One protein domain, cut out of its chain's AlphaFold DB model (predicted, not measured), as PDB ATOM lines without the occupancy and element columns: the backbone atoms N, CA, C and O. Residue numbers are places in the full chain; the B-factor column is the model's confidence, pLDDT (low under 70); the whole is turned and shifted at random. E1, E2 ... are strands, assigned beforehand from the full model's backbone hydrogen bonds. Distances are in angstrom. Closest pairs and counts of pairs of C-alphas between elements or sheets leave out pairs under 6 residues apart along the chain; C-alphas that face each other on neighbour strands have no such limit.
ATOM      1  N   LEU A   3     203.898 129.487 175.692       80.94
ATOM      2  CA  LEU A   3     204.120 129.165 177.093       80.94
ATOM      3  C   LEU A   3     202.794 128.714 177.708       80.94
ATOM      4  O   LEU A   3     201.758 129.321 177.439       80.94
ATOM      5  N   ALA A   4     202.790 127.650 178.506       80.31
ATOM      6  CA  ALA A   4     201.570 127.170 179.149       80.31
ATOM      7  C   ALA A   4     201.857 126.560 180.523       80.31
ATOM      8  O   ALA A   4     202.814 125.803 180.677       80.31
ATOM      9  N   VAL A   5     201.009 126.881 181.502       72.50
ATOM     10  CA  VAL A   5     201.017 126.310 182.856       72.50
ATOM     11  C   VAL A   5     199.569 126.131 183.305       72.50
ATOM     12  O   VAL A   5     198.826 127.106 183.408       72.50
ATOM     13  N   GLY A   6     199.164 124.889 183.587       77.94
ATOM     14  CA  GLY A   6     197.757 124.572 183.853       77.94
ATOM     15  C   GLY A   6     196.866 125.028 182.693       77.94
ATOM     16  O   GLY A   6     197.178 124.758 181.534       77.94
ATOM     17  N   ASP A   7     195.808 125.774 183.012       80.19
ATOM     18  CA  ASP A   7     194.865 126.323 182.025       80.19
ATOM     19  C   ASP A   7     195.303 127.681 181.450       80.19
ATOM     20  O   ASP A   7     194.690 128.197 180.513       80.19
ATOM     21  N   PHE A   8     196.366 128.285 181.991       84.00
ATOM     22  CA  PHE A   8     196.909 129.529 181.462       84.00
ATOM     23  C   PHE A   8     197.850 129.237 180.290       84.00
ATOM     24  O   PHE A   8     198.819 128.486 180.419       84.00
ATOM     25  N   SER A   9     197.597 129.878 179.149       88.12
ATOM     26  CA  SER A   9     198.488 129.846 177.991       88.12
ATOM     27  C   SER A   9     198.773 131.245 177.473       88.12
ATOM     28  O   SER A   9     197.847 132.021 177.258       88.12
ATOM     29  N   LEU A  10     200.038 131.521 177.193       88.81
ATOM     30  CA  LEU A  10     200.529 132.766 176.631       88.81
ATOM     31  C   LEU A  10     201.291 132.453 175.344       88.81
ATOM     32  O   LEU A  10     202.286 131.730 175.369       88.81
ATOM     33  N   THR A  11     200.848 133.005 174.221       91.69
ATOM     34  CA  THR A  11     201.640 132.981 172.984       91.69
ATOM     35  C   THR A  11     202.290 134.338 172.796       91.69
ATOM     36  O   THR A  11     201.607 135.349 172.894       91.69
ATOM     37  N   ILE A  12     203.588 134.349 172.513       91.38
ATOM     38  CA  ILE A  12     204.378 135.550 172.239       91.38
ATOM     39  C   ILE A  12     204.918 135.437 170.812       91.38
ATOM     40  O   ILE A  12     205.595 134.455 170.478       91.38
ATOM     41  N   GLY A  13     204.574 136.402 169.962       91.50
ATOM     42  CA  GLY A  13     205.194 136.587 168.652       91.50
ATOM     43  C   GLY A  13     206.573 137.229 168.785       91.50
ATOM     44  O   GLY A  13     206.820 137.979 169.726       91.50
ATOM     45  N   LEU A  14     207.471 136.905 167.856       89.88
ATOM     46  CA  LEU A  14     208.797 137.516 167.787       89.88
ATOM     47  C   LEU A  14     208.761 138.703 166.816       89.88
ATOM     48  O   LEU A  14     208.061 138.613 165.803       89.88
ATOM     49  N   PRO A  15     209.490 139.793 167.098       90.31
ATOM     50  CA  PRO A  15     209.588 140.925 166.190       90.31
ATOM     51  C   PRO A  15     210.306 140.507 164.906       90.31
ATOM     52  O   PRO A  15     211.208 139.667 164.944       90.31
ATOM     53  N   HIS A  16     209.902 141.099 163.781       85.06
ATOM     54  CA  HIS A  16     210.516 140.881 162.464       85.06
ATOM     55  C   HIS A  16     210.585 139.404 162.040       85.06
ATOM     56  O   HIS A  16     211.479 138.978 161.314       85.06
ATOM     57  N   SER A  17     209.641 138.586 162.519       82.44
ATOM     58  CA  SER A  17     209.601 137.150 162.217       82.44
ATOM     59  C   SER A  17     209.357 136.838 160.736       82.44
ATOM     60  O   SER A  17     209.632 135.726 160.298       82.44
ATOM     61  N   GLU A  18     208.845 137.805 159.974       81.00
ATOM     62  CA  GLU A  18     208.661 137.752 158.525       81.00
ATOM     63  C   GLU A  18     209.981 137.619 157.752       81.00
ATOM     64  O   GLU A  18     210.000 136.968 156.709       81.00
ATOM     65  N   ASP A  19     211.071 138.155 158.306       76.81
ATOM     66  CA  ASP A  19     212.413 138.133 157.716       76.81
ATOM     67  C   ASP A  19     213.308 137.061 158.365       76.81
ATOM     68  O   ASP A  19     214.518 136.996 158.121       76.81
ATOM     69  N   ALA A  20     212.747 136.229 159.248       77.12
ATOM     70  CA  ALA A  20     213.497 135.203 159.955       77.12
ATOM     71  C   ALA A  20     213.740 133.969 159.071       77.12
ATOM     72  O   ALA A  20     212.836 133.428 158.431       77.12
ATOM     73  N   ALA A  21     214.972 133.471 159.104       74.75
ATOM     74  CA  ALA A  21     215.332 132.165 158.581       74.75
ATOM     75  C   ALA A  21     214.776 131.033 159.466       74.75
ATOM     76  O   ALA A  21     214.229 131.243 160.556       74.75
ATOM     77  N   SER A  22     214.950 129.792 159.005       76.38
ATOM     78  CA  SER A  22     214.569 128.599 159.764       76.38
ATOM     79  C   SER A  22     215.215 128.581 161.150       76.38
ATOM     80  O   SER A  22     216.425 128.765 161.297       76.38
ATOM     81  N   ALA A  23     214.397 128.298 162.163       78.00
ATOM     82  CA  ALA A  23     214.857 128.215 163.538       78.00
ATOM     83  C   ALA A  23     215.934 127.132 163.704       78.00
ATOM     84  O   ALA A  23     215.793 126.021 163.190       78.00
ATOM     85  N   THR A  24     216.977 127.441 164.472       72.25
ATOM     86  CA  THR A  24     218.042 126.494 164.828       72.25
ATOM     87  C   THR A  24     218.064 126.288 166.335       72.25
ATOM     88  O   THR A  24     218.047 127.258 167.095       72.25
ATOM     89  N   SER A  25     218.106 125.030 166.777       77.75
ATOM     90  CA  SER A  25     218.102 124.658 168.196       77.75
ATOM     91  C   SER A  25     219.441 124.081 168.652       77.75
ATOM     92  O   SER A  25     220.029 123.267 167.941       77.75
ATOM     93  N   THR A  26     219.879 124.425 169.862       71.94
ATOM     94  CA  THR A  26     221.026 123.778 170.523       71.94
ATOM     95  C   THR A  26     220.585 122.594 171.388       71.94
ATOM     96  O   THR A  26     219.410 122.462 171.732       71.94
ATOM     97  N   GLU A  27     221.535 121.751 171.811       70.44
ATOM     98  CA  GLU A  27     221.274 120.663 172.770       70.44
ATOM     99  C   GLU A  27     220.723 121.165 174.118       70.44
ATOM    100  O   GLU A  27     220.011 120.438 174.806       70.44
ATOM    101  N   GLN A  28     221.005 122.421 174.487       71.19
ATOM    102  CA  GLN A  28     220.487 123.052 175.707       71.19
ATOM    103  C   GLN A  28     219.076 123.642 175.530       71.19
ATOM    104  O   GLN A  28     218.563 124.295 176.437       71.19
ATOM    105  N   GLY A  29     218.444 123.442 174.369       72.25
ATOM    106  CA  GLY A  29     217.095 123.929 174.083       72.25
ATOM    107  C   GLY A  29     217.014 125.422 173.762       72.25
ATOM    108  O   GLY A  29     215.911 125.963 173.711       72.25
ATOM    109  N   ILE A  30     218.152 126.089 173.535       73.88
ATOM    110  CA  ILE A  30     218.171 127.460 173.017       73.88
ATOM    111  C   ILE A  30     217.704 127.410 171.571       73.88
ATOM    112  O   ILE A  30     218.254 126.648 170.776       73.88
ATOM    113  N   VAL A  31     216.715 128.229 171.231       75.75
ATOM    114  CA  VAL A  31     216.216 128.359 169.862       75.75
ATOM    115  C   VAL A  31     216.605 129.726 169.336       75.75
ATOM    116  O   VAL A  31     216.250 130.744 169.919       75.75
ATOM    117  N   THR A  32     217.326 129.752 168.226       79.88
ATOM    118  CA  THR A  32     217.691 130.978 167.517       79.88
ATOM    119  C   THR A  32     216.860 131.098 166.250       79.88
ATOM    120  O   THR A  32     216.562 130.101 165.592       79.88
ATOM    121  N   TYR A  33     216.494 132.328 165.923       79.06
ATOM    122  CA  TYR A  33     215.804 132.735 164.708       79.06
ATOM    123  C   TYR A  33     216.709 133.762 164.025       79.06
ATOM    124  O   TYR A  33     216.551 134.967 164.259       79.06
ATOM    125  N   PRO A  34     217.719 133.296 163.268       75.75
ATOM    126  CA  PRO A  34     218.568 134.181 162.486       75.75
ATOM    127  C   PRO A  34     217.720 134.950 161.475       75.75
ATOM    128  O   PRO A  34     216.677 134.464 161.044       75.75
ATOM    129  N   SER A  35     218.185 136.115 161.061       78.12
ATOM    130  CA  SER A  35     217.597 136.868 159.958       78.12
ATOM    131  C   SER A  35     218.722 137.355 159.055       78.12
ATOM    132  O   SER A  35     219.835 137.578 159.524       78.12
ATOM    133  N   GLU A  36     218.436 137.498 157.761       70.38
ATOM    134  CA  GLU A  36     219.300 138.271 156.856       70.38
ATOM    135  C   GLU A  36     219.060 139.788 156.998       70.38
ATOM    136  O   GLU A  36     219.797 140.585 156.421       70.38
ATOM    137  N   GLY A  37     218.030 140.184 157.756       73.06
ATOM    138  CA  GLY A  37     217.751 141.561 158.138       73.06
ATOM    139  C   GLY A  37     218.628 142.059 159.290       73.06
ATOM    140  O   GLY A  37     219.549 141.396 159.757       73.06
ATOM    141  N   GLU A  38     218.321 143.257 159.778       79.88
ATOM    142  CA  GLU A  38     219.166 143.989 160.736       79.88
ATOM    143  C   GLU A  38     218.956 143.560 162.202       79.88
ATOM    144  O   GLU A  38     219.530 144.146 163.124       79.88
ATOM    145  N   SER A  39     218.125 142.539 162.437       82.88
ATOM    146  CA  SER A  39     217.936 141.965 163.765       82.88
ATOM    147  C   SER A  39     217.564 140.489 163.741       82.88
ATOM    148  O   SER A  39     216.773 140.061 162.903       82.88
ATOM    149  N   ALA A  40     218.050 139.739 164.724       84.88
ATOM    150  CA  ALA A  40     217.713 138.338 164.952       84.88
ATOM    151  C   ALA A  40     217.027 138.149 166.312       84.88
ATOM    152  O   ALA A  40     217.041 139.038 167.164       84.88
ATOM    153  N   ASN A  41     216.443 136.971 166.542       85.94
ATOM    154  CA  ASN A  41     215.835 136.642 167.832       85.94
ATOM    155  C   ASN A  41     216.403 135.350 168.426       85.94
ATOM    156  O   ASN A  41     216.746 134.414 167.704       85.94
ATOM    157  N   ALA A  42     216.432 135.254 169.750       81.06
ATOM    158  CA  ALA A  42     216.725 134.023 170.471       81.06
ATOM    159  C   ALA A  42     215.713 133.791 171.594       81.06
ATOM    160  O   ALA A  42     215.220 134.725 172.218       81.06
ATOM    161  N   VAL A  43     215.409 132.527 171.859       82.75
ATOM    162  CA  VAL A  43     214.561 132.081 172.961       82.75
ATOM    163  C   VAL A  43     215.382 131.122 173.809       82.75
ATOM    164  O   VAL A  43     215.802 130.062 173.339       82.75
ATOM    165  N   ILE A  44     215.616 131.505 175.058       77.88
ATOM    166  CA  ILE A  44     216.455 130.772 176.004       77.88
ATOM    167  C   ILE A  44     215.561 130.255 177.135       77.88
ATOM    168  O   ILE A  44     214.919 131.054 177.820       77.88
ATOM    169  N   PRO A  45     215.491 128.937 177.369       71.69
ATOM    170  CA  PRO A  45     214.817 128.402 178.545       71.69
ATOM    171  C   PRO A  45     215.489 128.887 179.837       71.69
ATOM    172  O   PRO A  45     216.704 128.766 179.987       71.69
ATOM    173  N   VAL A  46     214.704 129.387 180.795       73.50
ATOM    174  CA  VAL A  46     215.186 129.774 182.131       73.50
ATOM    175  C   VAL A  46     214.287 129.173 183.213       73.50
ATOM    176  O   VAL A  46     213.186 128.693 182.942       73.50
ATOM    177  N   ALA A  47     214.741 129.163 184.465       70.12
ATOM    178  CA  ALA A  47     213.910 128.679 185.564       70.12
ATOM    179  C   ALA A  47     212.635 129.538 185.690       70.12
ATOM    180  O   ALA A  47     212.713 130.731 185.963       70.12
ATOM    181  N   GLY A  48     211.460 128.929 185.499       65.56
ATOM    182  CA  GLY A  48     210.166 129.613 185.638       65.56
ATOM    183  C   GLY A  48     209.691 130.403 184.410       65.56
ATOM    184  O   GLY A  48     208.668 131.084 184.493       65.56
ATOM    185  N   GLY A  49     210.374 130.305 183.267       73.62
ATOM    186  CA  GLY A  49     209.961 131.017 182.060       73.62
ATOM    187  C   GLY A  49     210.888 130.791 180.873       73.62
ATOM    188  O   GLY A  49     211.551 129.760 180.755       73.62
ATOM    189  N   VAL A  50     210.924 131.778 179.990       77.38
ATOM    190  CA  VAL A  50     211.899 131.867 178.900       77.38
ATOM    191  C   VAL A  50     212.397 133.297 178.817       77.38
ATOM    192  O   VAL A  50     211.659 134.220 179.138       77.38
ATOM    193  N   GLN A  51     213.628 133.475 178.380       81.19
ATOM    194  CA  GLN A  51     214.167 134.774 178.021       81.19
ATOM    195  C   GLN A  51     214.064 134.937 176.505       81.19
ATOM    196  O   GLN A  51     214.460 134.028 175.768       81.19
ATOM    197  N   LEU A  52     213.490 136.050 176.045       85.75
ATOM    198  CA  LEU A  52     213.401 136.376 174.626       85.75
ATOM    199  C   LEU A  52     214.384 137.498 174.347       85.75
ATOM    200  O   LEU A  52     214.222 138.601 174.840       85.75
ATOM    201  N   LEU A  53     215.380 137.225 173.522       84.94
ATOM    202  CA  LEU A  53     216.370 138.218 173.146       84.94
ATOM    203  C   LEU A  53     216.126 138.662 171.712       84.94
ATOM    204  O   LEU A  53     215.959 137.819 170.830       84.94
ATOM    205  N   SER A  54     216.169 139.967 171.484       89.19
ATOM    206  CA  SER A  54     216.358 140.555 170.164       89.19
ATOM    207  C   SER A  54     217.792 141.060 170.058       89.19
ATOM    208  O   SER A  54     218.281 141.798 170.912       89.19
ATOM    209  N   VAL A  55     218.480 140.606 169.018       89.44
ATOM    210  CA  VAL A  55     219.850 140.990 168.688       89.44
ATOM    211  C   VAL A  55     219.764 142.008 167.566       89.44
ATOM    212  O   VAL A  55     219.233 141.708 166.504       89.44
ATOM    213  N   ILE A  56     220.236 143.215 167.831       91.25
ATOM    214  CA  ILE A  56     220.244 144.371 166.941       91.25
ATOM    215  C   ILE A  56     221.641 144.434 166.330       91.25
ATOM    216  O   ILE A  56     222.607 144.732 167.034       91.25
ATOM    217  N   GLU A  57     221.768 144.111 165.047       86.69
ATOM    218  CA  GLU A  57     223.072 143.830 164.431       86.69
ATOM    219  C   GLU A  57     223.827 145.098 164.019       86.69
ATOM    220  O   GLU A  57     225.058 145.110 163.977       86.69
ATOM    221  N   THR A  58     223.112 146.183 163.712       89.12
ATOM    222  CA  THR A  58     223.713 147.392 163.136       89.12
ATOM    223  C   THR A  58     223.042 148.676 163.617       89.12
ATOM    224  O   THR A  58     221.984 148.669 164.251       89.12
ATOM    225  N   ARG A  59     223.656 149.821 163.291       93.31
ATOM    226  CA  ARG A  59     223.092 151.149 163.572       93.31
ATOM    227  C   ARG A  59     221.831 151.419 162.760       93.31
ATOM    228  O   ARG A  59     220.994 152.209 163.182       93.31
ATOM    229  N   GLU A  60     221.701 150.788 161.610       91.19
ATOM    230  CA  GLU A  60     220.590 150.963 160.688       91.19
ATOM    231  C   GLU A  60     219.330 150.229 161.174       91.19
ATOM    232  O   GLU A  60     218.229 150.698 160.884       91.19
ATOM    233  N   ALA A  61     219.487 149.209 162.034       92.19
ATOM    234  CA  ALA A  61     218.409 148.424 162.640       92.19
ATOM    235  C   ALA A  61     217.327 149.280 163.308       92.19
ATOM    236  O   ALA A  61     217.616 150.355 163.838       92.19
ATOM    237  N   ALA A  62     216.071 148.825 163.271       93.94
ATOM    238  CA  ALA A  62     214.933 149.499 163.901       93.94
ATOM    239  C   ALA A  62     215.140 149.724 165.409       93.94
ATOM    240  O   ALA A  62     215.737 148.911 166.087       93.94
ATOM    241  N   GLU A  63     214.565 150.789 165.973       95.81
ATOM    242  CA  GLU A  63     214.606 151.019 167.432       95.81
ATOM    243  C   GLU A  63     213.389 150.424 168.159       95.81
ATOM    244  O   GLU A  63     213.262 150.581 169.367       95.81
ATOM    245  N   SER A  64     212.459 149.782 167.446       95.88
ATOM    246  CA  SER A  64     211.166 149.340 167.982       95.88
ATOM    247  C   SER A  64     210.908 147.869 167.684       95.88
ATOM    248  O   SER A  64     210.664 147.502 166.537       95.88
ATOM    249  N   TYR A  65     210.829 147.064 168.739       95.25
ATOM    250  CA  TYR A  65     210.677 145.614 168.676       95.25
ATOM    251  C   TYR A  65     209.361 145.193 169.327       95.25
ATOM    252  O   TYR A  65     209.197 145.269 170.544       95.25
ATOM    253  N   SER A  66     208.390 144.796 168.503       95.56
ATOM    254  CA  SER A  66     207.034 144.456 168.945       95.56
ATOM    255  C   SER A  66     206.848 142.954 169.139       95.56
ATOM    256  O   SER A  66     206.997 142.168 168.207       95.56
ATOM    257  N   TYR A  67     206.421 142.582 170.339       94.75
ATOM    258  CA  TYR A  67     206.051 141.236 170.749       94.75
ATOM    259  C   TYR A  67     204.524 141.193 170.905       94.75
ATOM    260  O   TYR A  67     203.994 141.632 171.931       94.75
ATOM    261  N   PRO A  68     203.766 140.731 169.895       95.75
ATOM    262  CA  PRO A  68     202.325 140.562 170.034       95.75
ATOM    263  C   PRO A  68     202.025 139.356 170.931       95.75
ATOM    264  O   PRO A  68     202.558 138.263 170.722       95.75
ATOM    265  N   LEU A  69     201.156 139.539 171.925       95.00
ATOM    266  CA  LEU A  69     200.724 138.485 172.835       95.00
ATOM    267  C   LEU A  69     199.322 138.007 172.449       95.00
ATOM    268  O   LEU A  69     198.391 138.793 172.280       95.00
ATOM    269  N   THR A  70     199.145 136.690 172.385       95.62
ATOM    270  CA  THR A  70     197.815 136.077 172.455       95.62
ATOM    271  C   THR A  70     197.565 135.649 173.892       95.62
ATOM    272  O   THR A  70     198.239 134.751 174.406       95.62
ATOM    273  N   LEU A  71     196.604 136.316 174.525       93.56
ATOM    274  CA  LEU A  71     196.207 136.088 175.909       93.56
ATOM    275  C   LEU A  71     194.908 135.270 175.968       93.56
ATOM    276  O   LEU A  71     194.085 135.377 175.051       93.56
ATOM    277  N   PRO A  72     194.668 134.486 177.034       91.94
ATOM    278  CA  PRO A  72     193.359 133.890 177.258       91.94
ATOM    279  C   PRO A  72     192.297 134.980 177.458       91.94
ATOM    280  O   PRO A  72     192.600 136.094 177.887       91.94
ATOM    281  N   SER A  73     191.032 134.649 177.193       92.56
ATOM    282  CA  SER A  73     189.924 135.593 177.392       92.56
ATOM    283  C   SER A  73     189.918 136.166 178.816       92.56
ATOM    284  O   SER A  73     190.234 135.468 179.782       92.56
ATOM    285  N   GLY A  74     189.591 137.453 178.939       92.06
ATOM    286  CA  GLY A  74     189.555 138.168 180.216       92.06
ATOM    287  C   GLY A  74     190.922 138.532 180.804       92.06
ATOM    288  O   GLY A  74     190.952 139.084 181.900       92.06
ATOM    289  N   HIS A  75     192.027 138.248 180.107       94.25
ATOM    290  CA  HIS A  75     193.359 138.696 180.507       94.25
ATOM    291  C   HIS A  75     193.768 139.952 179.742       94.25
ATOM    292  O   HIS A  75     193.428 140.115 178.567       94.25
ATOM    293  N   VAL A  76     194.537 140.816 180.396       95.94
ATOM    294  CA  VAL A  76     195.058 142.052 179.804       95.94
ATOM    295  C   VAL A  76     196.545 142.203 180.098       95.94
ATOM    296  O   VAL A  76     197.024 141.765 181.143       95.94
ATOM    297  N   LEU A  77     197.268 142.804 179.153       96.69
ATOM    298  CA  LEU A  77     198.654 143.233 179.318       96.69
ATOM    299  C   LEU A  77     198.659 144.697 179.767       96.69
ATOM    300  O   LEU A  77     197.975 145.527 179.170       96.69
ATOM    301  N   GLU A  78     199.448 145.021 180.784       95.44
ATOM    302  CA  GLU A  78     199.606 146.386 181.294       95.44
ATOM    303  C   GLU A  78     201.054 146.671 181.701       95.44
ATOM    304  O   GLU A  78     201.805 145.753 182.033       95.44
ATOM    305  N   THR A  79     201.464 147.941 181.669       94.06
ATOM    306  CA  THR A  79     202.784 148.369 182.153       94.06
ATOM    307  C   THR A  79     202.832 148.410 183.677       94.06
ATOM    308  O   THR A  79     201.812 148.573 184.352       94.06
ATOM    309  N   THR A  80     204.036 148.295 184.232       91.94
ATOM    310  CA  THR A  80     204.278 148.433 185.671       91.94
ATOM    311  C   THR A  80     205.096 149.699 185.979       91.94
ATOM    312  O   THR A  80     205.841 150.177 185.119       91.94
ATOM    313  N   PRO A  81     204.973 150.289 187.188       89.94
ATOM    314  CA  PRO A  81     205.666 151.541 187.530       89.94
ATOM    315  C   PRO A  81     207.199 151.472 187.490       89.94
ATOM    316  O   PRO A  81     207.852 152.502 187.365       89.94
ATOM    317  N   ASP A  82     207.771 150.276 187.614       88.00
ATOM    318  CA  ASP A  82     209.207 149.993 187.539       88.00
ATOM    319  C   ASP A  82     209.729 149.836 186.098       88.00
ATOM    320  O   ASP A  82     210.911 149.566 185.908       88.00
ATOM    321  N   GLY A  83     208.878 150.036 185.083       89.25
ATOM    322  CA  GLY A  83     209.263 149.974 183.669       89.25
ATOM    323  C   GLY A  83     209.149 148.585 183.036       89.25
ATOM    324  O   GLY A  83     209.572 148.404 181.894       89.25
ATOM    325  N   GLY A  84     208.584 147.619 183.761       92.25
ATOM    326  CA  GLY A  84     208.203 146.308 183.245       92.25
ATOM    327  C   GLY A  84     206.785 146.285 182.664       92.25
ATOM    328  O   GLY A  84     206.161 147.315 182.377       92.25
ATOM    329  N   ALA A  85     206.254 145.076 182.511       94.69
ATOM    330  CA  ALA A  85     204.862 144.842 182.145       94.69
ATOM    331  C   ALA A  85     204.329 143.586 182.836       94.69
ATOM    332  O   ALA A  85     205.083 142.784 183.381       94.69
ATOM    333  N   ARG A  86     203.016 143.375 182.825       93.69
ATOM    334  CA  ARG A  86     202.407 142.176 183.401       93.69
ATOM    335  C   ARG A  86     201.106 141.799 182.716       93.69
ATOM    336  O   ARG A  86     200.389 142.654 182.209       93.69
ATOM    337  N   VAL A  87     200.802 140.507 182.738       94.00
ATOM    338  CA  VAL A  87     199.512 139.955 182.328       94.00
ATOM    339  C   VAL A  87     198.684 139.692 183.575       94.00
ATOM    340  O   VAL A  87     199.107 138.918 184.438       94.00
ATOM    341  N   VAL A  88     197.504 140.299 183.657       91.69
ATOM    342  CA  VAL A  88     196.554 140.121 184.765       91.69
ATOM    343  C   VAL A  88     195.248 139.514 184.264       91.69
ATOM    344  O   VAL A  88     194.843 139.771 183.132       91.69
ATOM    345  N   ASP A  89     194.611 138.676 185.084       90.62
ATOM    346  CA  ASP A  89     193.263 138.160 184.814       90.62
ATOM    347  C   ASP A  89     192.165 139.153 185.235       90.62
ATOM    348  O   ASP A  89     192.432 140.214 185.804       90.62
ATOM    349  N   SER A  90     190.904 138.795 184.986       89.94
ATOM    350  CA  SER A  90     189.737 139.622 185.316       89.94
ATOM    351  C   SER A  90     189.541 139.872 186.817       89.94
ATOM    352  O   SER A  90     188.792 140.775 187.185       89.94
ATOM    353  N   ALA A  91     190.205 139.102 187.683       88.50
ATOM    354  CA  ALA A  91     190.219 139.298 189.129       88.50
ATOM    355  C   ALA A  91     191.425 140.135 189.603       88.50
ATOM    356  O   ALA A  91     191.587 140.346 190.804       88.50
ATOM    357  N   GLY A  92     192.276 140.609 188.685       85.00
ATOM    358  CA  GLY A  92     193.498 141.357 188.991       85.00
ATOM    359  C   GLY A  92     194.674 140.479 189.427       85.00
ATOM    360  O   GLY A  92     195.680 140.993 189.916       85.00
ATOM    361  N   THR A  93     194.578 139.156 189.265       85.56
ATOM    362  CA  THR A  93     195.671 138.238 189.603       85.56
ATOM    363  C   THR A  93     196.714 138.256 188.497       85.56
ATOM    364  O   THR A  93     196.402 137.978 187.339       85.56
ATOM    365  N   VAL A  94     197.970 138.512 188.854       86.88
ATOM    366  CA  VAL A  94     199.083 138.473 187.902       86.88
ATOM    367  C   VAL A  94     199.387 137.025 187.502       86.88
ATOM    368  O   VAL A  94     199.590 136.171 188.363       86.88
ATOM    369  N   LYS A  95     199.413 136.744 186.196       85.06
ATOM    370  CA  LYS A  95     199.725 135.421 185.620       85.06
ATOM    371  C   LYS A  95     201.110 135.355 184.986       85.06
ATOM    372  O   LYS A  95     201.748 134.307 184.994       85.06
ATOM    373  N   ALA A  96     201.580 136.473 184.449       87.62
ATOM    374  CA  ALA A  96     202.928 136.616 183.922       87.62
ATOM    375  C   ALA A  96     203.436 138.029 184.206       87.62
ATOM    376  O   ALA A  96     202.651 138.978 184.207       87.62
ATOM    377  N   ALA A  97     204.735 138.164 184.428       87.19
ATOM    378  CA  ALA A  97     205.413 139.445 184.540       87.19
ATOM    379  C   ALA A  97     206.551 139.504 183.525       87.19
ATOM    380  O   ALA A  97     207.178 138.493 183.236       87.19
ATOM    381  N   PHE A  98     206.806 140.691 183.008       88.62
ATOM    382  CA  PHE A  98     207.974 141.040 182.222       88.62
ATOM    383  C   PHE A  98     208.833 141.923 183.114       88.62
ATOM    384  O   PHE A  98     208.344 142.942 183.615       88.62
ATOM    385  N   GLU A  99     210.075 141.509 183.356       87.12
ATOM    386  CA  GLU A  99     211.032 142.329 184.103       87.12
ATOM    387  C   GLU A  99     211.238 143.686 183.419       87.12
ATOM    388  O   GLU A  99     210.991 143.785 182.221       87.12
ATOM    389  N   PRO A 100     211.672 144.740 184.134       90.75
ATOM    390  CA  PRO A 100     211.978 146.021 183.512       90.75
ATOM    391  C   PRO A 100     212.878 145.879 182.282       90.75
ATOM    392  O   PRO A 100     213.854 145.127 182.300       90.75
ATOM    393  N   ALA A 101     212.548 146.632 181.229       91.31
ATOM    394  CA  ALA A 101     213.284 146.584 179.975       91.31
ATOM    395  C   ALA A 101     214.778 146.855 180.198       91.31
ATOM    396  O   ALA A 101     215.158 147.836 180.845       91.31
ATOM    397  N   TRP A 102     215.628 146.019 179.606       93.62
ATOM    398  CA  TRP A 102     217.063 146.264 179.534       93.62
ATOM    399  C   TRP A 102     217.584 146.009 178.120       93.62
ATOM    400  O   TRP A 102     217.038 145.210 177.357       93.62
ATOM    401  N   ALA A 103     218.639 146.742 177.773       94.00
ATOM    402  CA  ALA A 103     219.407 146.560 176.556       94.00
ATOM    403  C   ALA A 103     220.884 146.835 176.856       94.00
ATOM    404  O   ALA A 103     221.211 147.707 177.672       94.00
ATOM    405  N   LYS A 104     221.778 146.066 176.235       91.06
ATOM    406  CA  LYS A 104     223.231 146.211 176.377       91.06
ATOM    407  C   LYS A 104     223.917 146.064 175.034       91.06
ATOM    408  O   LYS A 104     223.511 145.234 174.231       91.06
ATOM    409  N   ASP A 105     224.955 146.848 174.819       91.44
ATOM    410  CA  ASP A 105     225.807 146.730 173.641       91.44
ATOM    411  C   ASP A 105     226.839 145.589 173.791       91.44
ATOM    412  O   ASP A 105     226.872 144.895 174.816       91.44
ATOM    413  N   ALA A 106     227.683 145.379 172.780       89.19
ATOM    414  CA  ALA A 106     228.659 144.290 172.751       89.19
ATOM    415  C   ALA A 106     229.777 144.417 173.805       89.19
ATOM    416  O   ALA A 106     230.440 143.427 174.121       89.19
ATOM    417  N   GLU A 107     229.973 145.604 174.383       88.56
ATOM    418  CA  GLU A 107     230.892 145.838 175.504       88.56
ATOM    419  C   GLU A 107     230.182 145.721 176.866       88.56
ATOM    420  O   GLU A 107     230.795 145.870 177.926       88.56
ATOM    421  N   GLY A 108     228.881 145.414 176.859       86.81
ATOM    422  CA  GLY A 108     228.048 145.283 178.049       86.81
ATOM    423  C   GLY A 108     227.570 146.621 178.612       86.81
ATOM    424  O   GLY A 108     227.016 146.649 179.720       86.81
ATOM    425  N   LYS A 109     227.760 147.724 177.881       90.88
ATOM    426  CA  LYS A 109     227.310 149.051 178.287       90.88
ATOM    427  C   LYS A 109     225.783 149.133 178.175       90.88
ATOM    428  O   LYS A 109     225.221 148.671 177.183       90.88
ATOM    429  N   PRO A 110     225.085 149.718 179.167       92.50
ATOM    430  CA  PRO A 110     223.640 149.886 179.087       92.50
ATOM    431  C   PRO A 110     223.249 150.813 177.932       92.50
ATOM    432  O   PRO A 110     223.810 151.900 177.776       92.50
ATOM    433  N   VAL A 111     222.235 150.392 177.180       95.44
ATOM    434  CA  VAL A 111     221.570 151.183 176.141       95.44
ATOM    435  C   VAL A 111     220.184 151.583 176.665       95.44
ATOM    436  O   VAL A 111     219.474 150.721 177.192       95.44
ATOM    437  N   PRO A 112     219.779 152.865 176.578       96.75
ATOM    438  CA  PRO A 112     218.461 153.303 177.017       96.75
ATOM    439  C   PRO A 112     217.347 152.525 176.318       96.75
ATOM    440  O   PRO A 112     217.345 152.353 175.098       96.75
ATOM    441  N   THR A 113     216.398 152.042 177.110       97.12
ATOM    442  CA  THR A 113     215.271 151.268 176.605       97.12
ATOM    443  C   THR A 113     214.055 151.407 177.513       97.12
ATOM    444  O   THR A 113     214.176 151.765 178.686       97.12
ATOM    445  N   ARG A 114     212.868 151.151 176.966       96.75
ATOM    446  CA  ARG A 114     211.593 151.156 177.692       96.75
ATOM    447  C   ARG A 114     210.585 150.245 177.008       96.75
ATOM    448  O   ARG A 114     210.643 150.074 175.790       96.75
ATOM    449  N   TYR A 115     209.604 149.761 177.762       96.69
ATOM    450  CA  TYR A 115     208.411 149.161 177.172       96.69
ATOM    451  C   TYR A 115     207.301 150.174 176.926       96.69
ATOM    452  O   TYR A 115     207.102 151.129 177.679       96.69
ATOM    453  N   VAL A 116     206.527 149.895 175.885       97.06
ATOM    454  CA  VAL A 116     205.239 150.509 175.594       97.06
ATOM    455  C   VAL A 116     204.231 149.383 175.379       97.06
ATOM    456  O   VAL A 116     204.520 148.411 174.686       97.06
ATOM    457  N   VAL A 117     203.050 149.500 175.986       96.88
ATOM    458  CA  VAL A 117     201.961 148.529 175.817       96.88
ATOM    459  C   VAL A 117     200.835 149.165 175.017       96.88
ATOM    460  O   VAL A 117     200.306 150.213 175.391       96.88
ATOM    461  N   HIS A 118     200.432 148.493 173.941       96.31
ATOM    462  CA  HIS A 118     199.263 148.856 173.145       96.31
ATOM    463  C   HIS A 118     198.388 147.622 172.917       96.31
ATOM    464  O   HIS A 118     198.716 146.730 172.130       96.31
ATOM    465  N   GLY A 119     197.256 147.561 173.626       94.12
ATOM    466  CA  GLY A 119     196.370 146.397 173.603       94.12
ATOM    467  C   GLY A 119     197.098 145.138 174.078       94.12
ATOM    468  O   GLY A 119     197.636 145.106 175.178       94.12
ATOM    469  N   GLY A 120     197.126 144.104 173.237       95.00
ATOM    470  CA  GLY A 120     197.850 142.858 173.505       95.00
ATOM    471  C   GLY A 120     199.316 142.861 173.067       95.00
ATOM    472  O   GLY A 120     199.899 141.790 172.984       95.00
ATOM    473  N   THR A 121     199.913 144.004 172.726       97.06
ATOM    474  CA  THR A 121     201.295 144.059 172.215       97.06
ATOM    475  C   THR A 121     202.216 144.731 173.219       97.06
ATOM    476  O   THR A 121     201.934 145.849 173.658       97.06
ATOM    477  N   LEU A 122     203.317 144.054 173.555       96.94
ATOM    478  CA  LEU A 122     204.453 144.629 174.269       96.94
ATOM    479  C   LEU A 122     205.474 145.091 173.232       96.94
ATOM    480  O   LEU A 122     205.960 144.274 172.461       96.94
ATOM    481  N   THR A 123     205.823 146.370 173.209       97.19
ATOM    482  CA  THR A 123     206.869 146.890 172.324       97.19
ATOM    483  C   THR A 123     208.035 147.383 173.162       97.19
ATOM    484  O   THR A 123     207.853 148.249 174.016       97.19
ATOM    485  N   GLN A 124     209.231 146.856 172.915       97.19
ATOM    486  CA  GLN A 124     210.461 147.404 173.468       97.19
ATOM    487  C   GLN A 124     211.026 148.451 172.518       97.19
ATOM    488  O   GLN A 124     211.272 148.165 171.348       97.19
ATOM    489  N   ILE A 125     211.241 149.658 173.031       97.62
ATOM    490  CA  ILE A 125     211.978 150.701 172.327       97.62
ATOM    491  C   ILE A 125     213.414 150.694 172.838       97.62
ATOM    492  O   ILE A 125     213.612 150.741 174.052       97.62
ATOM    493  N   VAL A 126     214.398 150.633 171.946       97.38
ATOM    494  CA  VAL A 126     215.834 150.644 172.254       97.38
ATOM    495  C   VAL A 126     216.456 151.842 171.544       97.38
ATOM    496  O   VAL A 126     216.647 151.810 170.332       97.38
ATOM    497  N   ASP A 127     216.757 152.912 172.283       97.00
ATOM    498  CA  ASP A 127     217.168 154.208 171.720       97.00
ATOM    499  C   ASP A 127     218.678 154.208 171.354       97.00
ATOM    500  O   ASP A 127     219.479 154.975 171.897       97.00
ATOM    501  N   HIS A 128     219.104 153.292 170.474       95.94
ATOM    502  CA  HIS A 128     220.517 153.048 170.153       95.94
ATOM    503  C   HIS A 128     221.076 153.931 169.029       95.94
ATOM    504  O   HIS A 128     222.277 154.211 169.006       95.94
ATOM    505  N   ARG A 129     220.253 154.375 168.067       94.75
ATOM    506  CA  ARG A 129     220.746 154.994 166.819       94.75
ATOM    507  C   ARG A 129     221.387 156.349 167.047       94.75
ATOM    508  O   ARG A 129     222.327 156.718 166.343       94.75
ATOM    509  N   HIS A 130     220.874 157.096 168.016       91.81
ATOM    510  CA  HIS A 130     221.339 158.446 168.329       91.81
ATOM    511  C   HIS A 130     222.579 158.470 169.231       91.81
ATOM    512  O   HIS A 130     223.198 159.521 169.393       91.81
ATOM    513  N   MET A 131     222.976 157.326 169.791       92.25
ATOM    514  CA  MET A 131     224.174 157.219 170.615       92.25
ATOM    515  C   MET A 131     225.426 157.096 169.736       92.25
ATOM    516  O   MET A 131     225.474 156.331 168.768       92.25
ATOM    517  N   SER A 132     226.466 157.865 170.051       88.44
ATOM    518  CA  SER A 132     227.717 157.885 169.276       88.44
ATOM    519  C   SER A 132     228.662 156.727 169.603       88.44
ATOM    520  O   SER A 132     229.581 156.469 168.837       88.44
ATOM    521  N   ASP A 133     228.449 156.044 170.724       91.00
ATOM    522  CA  ASP A 133     229.387 155.101 171.332       91.00
ATOM    523  C   ASP A 133     228.754 153.733 171.637       91.00
ATOM    524  O   ASP A 133     229.147 153.066 172.586       91.00
ATOM    525  N   VAL A 134     227.755 153.334 170.844       95.62
ATOM    526  CA  VAL A 134     227.183 151.981 170.877       95.62
ATOM    527  C   VAL A 134     228.035 151.046 170.028       95.62
ATOM    528  O   VAL A 134     228.278 151.329 168.849       95.62
ATOM    529  N   VAL A 135     228.443 149.924 170.619       91.44
ATOM    530  CA  VAL A 135     229.164 148.848 169.928       91.44
ATOM    531  C   VAL A 135     228.205 147.702 169.616       91.44
ATOM    532  O   VAL A 135     227.634 147.091 170.511       91.44
ATOM    533  N   TYR A 136     228.018 147.400 168.338       87.94
ATOM    534  CA  TYR A 136     227.089 146.358 167.904       87.94
ATOM    535  C   TYR A 136     227.699 144.944 168.007       87.94
ATOM    536  O   TYR A 136     228.919 144.805 167.873       87.94
ATOM    537  N   PRO A 137     226.877 143.897 168.224       92.19
ATOM    538  CA  PRO A 137     225.418 143.953 168.329       92.19
ATOM    539  C   PRO A 137     224.924 144.480 169.682       92.19
ATOM    540  O   PRO A 137     225.565 144.289 170.715       92.19
ATOM    541  N   VAL A 138     223.750 145.116 169.680       91.06
ATOM    542  CA  VAL A 138     223.001 145.411 170.910       91.06
ATOM    543  C   VAL A 138     222.053 144.252 171.183       91.06
ATOM    544  O   VAL A 138     221.309 143.832 170.307       91.06
ATOM    545  N   VAL A 139     222.056 143.734 172.404       90.62
ATOM    546  CA  VAL A 139     221.115 142.709 172.859       90.62
ATOM    547  C   VAL A 139     220.070 143.370 173.742       90.62
ATOM    548  O   VAL A 139     220.410 144.030 174.727       90.62
ATOM    549  N   ALA A 140     218.805 143.180 173.391       88.75
ATOM    550  CA  ALA A 140     217.648 143.679 174.113       88.75
ATOM    551  C   ALA A 140     216.722 142.523 174.502       88.75
ATOM    552  O   ALA A 140     216.630 141.526 173.787       88.75
ATOM    553  N   ASP A 141     216.067 142.650 175.651       82.62
ATOM    554  CA  ASP A 141     215.260 141.589 176.255       82.62
ATOM    555  C   ASP A 141     213.819 142.037 176.496       82.62
ATOM    556  O   ASP A 141     213.578 143.141 177.002       82.62
ATOM    557  N   PRO A 142     212.855 141.138 176.263       71.81
ATOM    558  CA  PRO A 142     211.884 140.865 177.317       71.81
ATOM    559  C   PRO A 142     211.956 139.451 177.910       71.81
ATOM    560  O   PRO A 142     211.761 138.447 177.219       71.81
ATOM    561  N   LEU A 143     212.101 139.389 179.242       75.31
ATOM    562  CA  LEU A 143     212.073 138.154 180.029       75.31
ATOM    563  C   LEU A 143     210.689 137.971 180.676       75.31
ATOM    564  O   LEU A 143     210.412 138.564 181.723       75.31
ATOM    565  N   PRO A 144     209.787 137.169 180.077       65.88
ATOM    566  CA  PRO A 144     208.543 136.758 180.705       65.88
ATOM    567  C   PRO A 144     208.788 135.709 181.793       65.88
ATOM    568  O   PRO A 144     209.106 134.546 181.528       65.88
ATOM    569  N   VAL A 145     208.527 136.102 183.033       71.06
ATOM    570  CA  VAL A 145     208.407 135.210 184.186       71.06
ATOM    571  C   VAL A 145     206.951 134.765 184.306       71.06
ATOM    572  O   VAL A 145     206.057 135.584 184.540       71.06
ATOM    573  N   ILE A 146     206.687 133.461 184.174       64.00
ATOM    574  CA  ILE A 146     205.344 132.921 184.413       64.00
ATOM    575  C   ILE A 146     205.165 132.738 185.915       64.00
ATOM    576  O   ILE A 146     205.906 132.009 186.576       64.00
ATOM    577  N   LEU A 147     204.144 133.388 186.455       57.00
ATOM    578  CA  LEU A 147     203.841 133.357 187.874       57.00
ATOM    579  C   LEU A 147     202.900 132.176 188.117       57.00
ATOM    580  O   LEU A 147     201.720 132.216 187.770       57.00
TER     581      LEU A 147
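Overview. This is residues 3 to 147 of the 198 residues of an uncharacterized protein of Microbacterium sp. 71-36 (UniProt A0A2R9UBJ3). Two five-stranded sheets, E1 E2 E6 E12 E11 and E3 E4 E5 E13 E10, lie face to face as a sandwich, their strands crossed at 37 degrees. A smaller sheet, E7 E8 E9 E14, adjoins the second at one end, where E13 runs on into E14. The printed part has 145 residues, with no named helix and fourteen named strands, E1 to E14; the three sheets are antiparallel, and the class is all strand, with 69 residues, under half, in named strands. The whole is compact, with a radius of gyration of the C-alphas of 15.2 A, and spans 46 by 36 by 26 A.

Arrangement. E1, residues 3 to 5, and E2, residues 8 to 12, form a hairpin, with N 3 and O 10 within hydrogen-bond range at 2.8 A. The pairing of E2 is staggered: residues 11 to 12 pair with E6, residues 64 to 70, where N 70 and O 11 are 2.8 A apart. E6 is the neighbour of E12, residues 121 to 126 (N 67 and O 122, 2.8 A), which forms a hairpin with the edge strand E11, residues 113 to 118 (N 116 and O 123, 2.8 A). This sheet is twisted. E3, residues 31 to 33, E4, residues 39 to 46, and E5, residues 49 to 56, form a meander, each strand the antiparallel neighbour of the one before (N 33 and O 41, 2.8 A; N 42 and O 53, 2.8 A). Next come E13, residues 138 to 141 (N 54 and O 140, 2.8 A), and the edge strand E10, residues 102 to 104 (N 139 and O 104, 2.8 A). The facing parts of these two sheets are 10.0 A apart, centre to centre. A second meander is E7, residues 76 to 79, E8, residues 85 to 88, and E9, residues 94 to 98 (N 78 and O 86, 2.9 A; N 87 and O 96, 2.8 A). E14, residues 144 to 146, is the antiparallel neighbour of E9 (N 145 and O 97, 2.8 A). The closest C-alphas of E5 and E14, Gly 49 and Val 145, are 5.0 A apart.

Along the chain. E1 begins at C-alpha 3 (204.120, 129.165, 177.093). E4 is 22.2 A long, E5 22.6 A and E6 19.3 A. E14 ends at C-alpha 146 (205.344, 132.921, 184.413).

Size, cuts and confidence. The C-alphas farthest apart, Asp 7 and Ser 132, are 47.3 A apart. The printed part has no cut. The links E2 to E3 and E12 to E13 are long. Mean pLDDT of the printed part is 86.7; residues 48, 144 and 146 to 147 are under 70.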